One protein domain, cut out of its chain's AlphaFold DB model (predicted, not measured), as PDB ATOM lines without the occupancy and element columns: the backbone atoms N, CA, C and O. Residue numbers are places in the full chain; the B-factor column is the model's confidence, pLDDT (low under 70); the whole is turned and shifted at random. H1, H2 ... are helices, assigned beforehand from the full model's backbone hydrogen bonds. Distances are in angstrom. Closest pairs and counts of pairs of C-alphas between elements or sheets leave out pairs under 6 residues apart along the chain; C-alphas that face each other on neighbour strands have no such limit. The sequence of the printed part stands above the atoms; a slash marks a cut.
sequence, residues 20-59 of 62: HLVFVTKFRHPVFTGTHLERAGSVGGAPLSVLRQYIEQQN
ATOM      1  N   HIS A  20     159.277 199.690 151.214       73.62
ATOM      2  CA  HIS A  20     159.330 198.286 151.619       73.62
ATOM      3  C   HIS A  20     159.512 197.406 150.380       73.62
ATOM      4  O   HIS A  20     158.587 197.240 149.587       73.62
ATOM      5  N   LEU A  21     160.709 196.848 150.202       70.56
ATOM      6  CA  LEU A  21     161.037 195.965 149.081       70.56
ATOM      7  C   LEU A  21     160.987 194.502 149.533       70.56
ATOM      8  O   LEU A  21     161.686 194.115 150.466       70.56
ATOM      9  N   VAL A  22     160.179 193.685 148.852       76.81
ATOM     10  CA  VAL A  22     160.048 192.242 149.109       76.81
ATOM     11  C   VAL A  22     160.293 191.483 147.809       76.81
ATOM     12  O   VAL A  22     159.679 191.782 146.786       76.81
ATOM     13  N   PHE A  23     161.179 190.485 147.847       73.44
ATOM     14  CA  PHE A  23     161.545 189.669 146.688       73.44
ATOM     15  C   PHE A  23     161.270 188.193 146.954       73.44
ATOM     16  O   PHE A  23     161.498 187.694 148.052       73.44
ATOM     17  N   VAL A  24     160.823 187.474 145.924       77.56
ATOM     18  CA  VAL A  24     160.588 186.028 145.980       77.56
ATOM     19  C   VAL A  24     161.267 185.383 144.779       77.56
ATOM     20  O   VAL A  24     161.164 185.877 143.656       77.56
ATOM     21  N   THR A  25     161.978 184.279 144.999       84.38
ATOM     22  CA  THR A  25     162.608 183.532 143.908       84.38
ATOM     23  C   THR A  25     161.543 182.813 143.088       84.38
ATOM     24  O   THR A  25     160.521 182.353 143.612       84.38
ATOM     25  N   LYS A  26     161.775 182.675 141.780       80.06
ATOM     26  CA  LYS A  26     160.961 181.780 140.955       80.06
ATOM     27  C   LYS A  26     161.085 180.379 141.572       80.06
ATOM     28  O   LYS A  26     162.193 179.874 141.700       80.06
ATOM     29  N   PHE A  27     159.961 179.810 142.015       86.19
ATOM     30  CA  PHE A  27     159.862 178.551 142.777       86.19
ATOM     31  C   PHE A  27     160.231 178.594 144.269       86.19
ATOM     32  O   PHE A  27     160.268 177.536 144.886       86.19
ATOM     33  N   ARG A  28     160.454 179.765 144.882       76.38
ATOM     34  CA  ARG A  28     160.659 179.926 146.343       76.38
ATOM     35  C   ARG A  28     161.800 179.101 146.952       76.38
ATOM     36  O   ARG A  28     161.833 178.886 148.156       76.38
ATOM     37  N   HIS A  29     162.751 178.663 146.135       80.94
ATOM     38  CA  HIS A  29     163.931 177.967 146.631       80.94
ATOM     39  C   HIS A  29     164.908 178.962 147.285       80.94
ATOM     40  O   HIS A  29     164.949 180.136 146.877       80.94
ATOM     41  N   PRO A  30     165.721 178.512 148.258       79.00
ATOM     42  CA  PRO A  30     166.735 179.330 148.921       79.00
ATOM     43  C   PRO A  30     167.934 179.575 147.989       79.00
ATOM     44  O   PRO A  30     168.963 178.915 148.068       79.00
ATOM     45  N   VAL A  31     167.770 180.507 147.044       82.31
ATOM     46  CA  VAL A  31     168.796 180.870 146.041       82.31
ATOM     47  C   VAL A  31     169.609 182.101 146.470       82.31
ATOM     48  O   VAL A  31     170.698 182.357 145.954       82.31
ATOM     49  N   PHE A  32     169.099 182.891 147.417       81.62
ATOM     50  CA  PHE A  32     169.794 184.088 147.878       81.62
ATOM     51  C   PHE A  32     170.932 183.705 148.824       81.62
ATOM     52  O   PHE A  32     170.754 182.990 149.799       81.62
ATOM     53  N   THR A  33     172.122 184.205 148.521       80.62
ATOM     54  CA  THR A  33     173.332 184.019 149.325       80.62
ATOM     55  C   THR A  33     173.851 185.397 149.726       80.62
ATOM     56  O   THR A  33     173.343 186.417 149.247       80.62
ATOM     57  N   GLY A  34     174.879 185.446 150.581       79.38
ATOM     58  CA  GLY A  34     175.464 186.703 151.062       79.38
ATOM     59  C   GLY A  34     175.787 187.689 149.938       79.38
ATOM     60  O   GLY A  34     175.367 188.839 149.996       79.38
ATOM     61  N   THR A  35     176.420 187.223 148.860       82.25
ATOM     62  CA  THR A  35     176.826 188.069 147.725       82.25
ATOM     63  C   THR A  35     175.644 188.670 146.958       82.25
ATOM     64  O   THR A  35     175.712 189.815 146.508       82.25
ATOM     65  N   HIS A  36     174.544 187.924 146.797       80.25
ATOM     66  CA  HIS A  36     173.340 188.430 146.124       80.25
ATOM     67  C   HIS A  36     172.699 189.566 146.923       80.25
ATOM     68  O   HIS A  36     172.274 190.575 146.359       80.25
ATOM     69  N   LEU A  37     172.663 189.402 148.242       77.81
ATOM     70  CA  LEU A  37     172.078 190.374 149.145       77.81
ATOM     71  C   LEU A  37     172.979 191.588 149.360       77.81
ATOM     72  O   LEU A  37     172.472 192.699 149.409       77.81
ATOM     73  N   GLU A  38     174.298 191.416 149.411       79.44
ATOM     74  CA  GLU A  38     175.260 192.518 149.522       79.44
ATOM     75  C   GLU A  38     175.141 193.493 148.340       79.44
ATOM     76  O   GLU A  38     175.097 194.708 148.533       79.44
ATOM     77  N   ARG A  39     174.971 192.967 147.118       78.94
ATOM     78  CA  ARG A  39     174.658 193.787 145.936       78.94
ATOM     79  C   ARG A  39     173.296 194.472 146.037       78.94
ATOM     80  O   ARG A  39     173.157 195.617 145.624       78.94
ATOM     81  N   ALA A  40     172.284 193.793 146.576       75.06
ATOM     82  CA  ALA A  40     170.971 194.400 146.781       75.06
ATOM     83  C   ALA A  40     171.019 195.522 147.838       75.06
ATOM     84  O   ALA A  40     170.399 196.568 147.660       75.06
ATOM     85  N   GLY A  41     171.796 195.333 148.906       74.19
ATOM     86  CA  GLY A  41     172.013 196.322 149.957       74.19
ATOM     87  C   GLY A  41     172.837 197.517 149.499       74.19
ATOM     88  O   GLY A  41     172.498 198.639 149.858       74.19
ATOM     89  N   SER A  42     173.856 197.318 148.660       77.31
ATOM     90  CA  SER A  42     174.671 198.429 148.150       77.31
ATOM     91  C   SER A  42     173.892 199.354 147.212       77.31
ATOM     92  O   SER A  42     174.079 200.567 147.259       77.31
ATOM     93  N   VAL A  43     172.985 198.802 146.397       72.31
ATOM     94  CA  VAL A  43     172.147 199.585 145.472       72.31
ATOM     95  C   VAL A  43     170.913 200.161 146.177       72.31
ATOM     96  O   VAL A  43     170.500 201.279 145.879       72.31
ATOM     97  N   GLY A  44     170.321 199.411 147.111       68.38
ATOM     98  CA  GLY A  44     169.072 199.774 147.789       68.38
ATOM     99  C   GLY A  44     169.231 200.440 149.158       68.38
ATOM    100  O   GLY A  44     168.238 200.879 149.729       68.38
ATOM    101  N   GLY A  45     170.447 200.512 149.706       69.50
ATOM    102  CA  GLY A  45     170.711 201.047 151.046       69.50
ATOM    103  C   GLY A  45     170.240 200.147 152.196       69.50
ATOM    104  O   GLY A  45     169.993 200.645 153.290       69.50
ATOM    105  N   ALA A  46     170.078 198.840 151.967       69.12
ATOM    106  CA  ALA A  46     169.606 197.920 153.001       69.12
ATOM    107  C   ALA A  46     170.718 197.597 154.025       69.12
ATOM    108  O   ALA A  46     171.849 197.311 153.621       69.12
ATOM    109  N   PRO A  47     170.420 197.564 155.339       69.06
ATOM    110  CA  PRO A  47     171.403 197.206 156.360       69.06
ATOM    111  C   PRO A  47     171.871 195.751 156.217       69.06
ATOM    112  O   PRO A  47     171.054 194.835 156.091       69.06
ATOM    113  N   LEU A  48     173.183 195.511 156.330       67.25
ATOM    114  CA  LEU A  48     173.785 194.167 156.263       67.25
ATOM    115  C   LEU A  48     173.204 193.183 157.299       67.25
ATOM    116  O   LEU A  48     173.175 191.977 157.057       67.25
ATOM    117  N   SER A  49     172.705 193.687 158.432       71.31
ATOM    118  CA  SER A  49     172.035 192.892 159.469       71.31
ATOM    119  C   SER A  49     170.723 192.268 158.983       71.31
ATOM    120  O   SER A  49     170.491 191.083 159.210       71.31
ATOM    121  N   VAL A  50     169.905 193.034 158.257       73.44
ATOM    122  CA  VAL A  50     168.618 192.580 157.703       73.44
ATOM    123  C   VAL A  50     168.845 191.486 156.663       73.44
ATOM    124  O   VAL A  50     168.144 190.477 156.640       73.44
ATOM    125  N   LEU A  51     169.873 191.656 155.832       73.12
ATOM    126  CA  LEU A  51     170.240 190.690 154.802       73.12
ATOM    127  C   LEU A  51     170.708 189.360 155.405       73.12
ATOM    128  O   LEU A  51     170.306 188.294 154.944       73.12
ATOM    129  N   ARG A  52     171.517 189.415 156.467       72.69
ATOM    130  CA  ARG A  52     171.983 188.222 157.184       72.69
ATOM    131  C   ARG A  52     170.817 187.448 157.801       72.69
ATOM    132  O   ARG A  52     170.710 186.241 157.607       72.69
ATOM    133  N   GLN A  53     169.905 188.168 158.450       76.50
ATOM    134  CA  GLN A  53     168.699 187.598 159.043       76.50
ATOM    135  C   GLN A  53     167.766 186.985 157.985       76.50
ATOM    136  O   GLN A  53     167.174 185.933 158.216       76.50
ATOM    137  N   TYR A  54     167.670 187.597 156.801       77.00
ATOM    138  CA  TYR A  54     166.882 187.063 155.691       77.00
ATOM    139  C   TYR A  54     167.409 185.706 155.199       77.00
ATOM    140  O   TYR A  54     166.611 184.793 154.997       77.00
ATOM    141  N   ILE A  55     168.734 185.540 155.057       74.12
ATOM    142  CA  ILE A  55     169.352 184.250 154.681       74.12
ATOM    143  C   ILE A  55     169.003 183.171 155.708       74.12
ATOM    144  O   ILE A  55     168.586 182.076 155.339       74.12
ATOM    145  N   GLU A  56     169.136 183.487 156.997       78.50
ATOM    146  CA  GLU A  56     168.859 182.550 158.093       78.50
ATOM    147  C   GLU A  56     167.383 182.124 158.140       78.50
ATOM    148  O   GLU A  56     167.067 180.987 158.491       78.50
ATOM    149  N   GLN A  57     166.470 183.015 157.749       75.81
ATOM    150  CA  GLN A  57     165.029 182.763 157.757       75.81
ATOM    151  C   GLN A  57     164.501 182.087 156.483       75.81
ATOM    152  O   GLN A  57     163.357 181.629 156.493       75.81
ATOM    153  N   GLN A  58     165.302 181.953 155.413       68.75
ATOM    154  CA  GLN A  58     164.835 181.389 154.134       68.75
ATOM    155  C   GLN A  58     164.265 179.963 154.239       68.75
ATOM    156  O   GLN A  58     163.473 179.575 153.384       68.75
ATOM    157  N   ASN A  59     164.633 179.196 155.271       66.25
ATOM    158  CA  ASN A  59     164.236 177.795 155.449       66.25
ATOM    159  C   ASN A  59     163.227 177.557 156.586       66.25
ATOM    160  O   ASN A  59     163.155 176.438 157.090       66.25
TER     161      ASN A  59
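This is residues 20 to 59 of the 62 residues of an uncharacterized protein of Actinomadura hallensis (UniProt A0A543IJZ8). A long loop, residues 20 to 33, folds back on itself near Phe 27 and leads into two short helices, H1 and then H2. A tight link turns the chain between the helices, which run opposite ways and touch at a steep slant of 46 degrees. The printed part has 40 residues, 21 of them in the two named helices, with no named strand; its class is all helix. It is compact and rounded, with a radius of gyration of the C-alphas of 9.7 A and spans of 26 by 19 by 17 A.

Residues 20 to 33 hold no named element, and their C-alphas lie 6 to 16 A from the mean of all C-alphas. H1, residues 34 to 44, touches H2, residues 48 to 57, with 8 pairs of C-alphas within 8 A. Their closest C-alphas are those of Leu 37 and Leu 51, 6.0 A apart. The lines of the two helices stand at a steep tilt of 46 degrees, and their centres are 11.1 A apart. In H1 and H2 every backbone O i to N i+4 pair is within hydrogen-bond range.

The printed part begins with C-alpha 20 at (159.330, 198.286, 151.619). H1 runs from Gly 34, C-alpha at (175.464, 186.703, 151.062), to Gly 44, and is 14.9 A from first to last C-alpha. H2 runs from Leu 48 to Gln 57, C-alpha at (165.029, 182.763, 157.757), and is 14.5 A long by the same measure.

The two C-alphas farthest apart are those of Phe 27 and Gly 45, at 26.3 A. The C-alphas of His 20 and Asn 59, the first and last printed, are 21.4 A apart. The printed part has no cut. The mean pLDDT of the printed part is 75.8, and this predicted model is under 70 at residues 44 to 48 and 58 to 59.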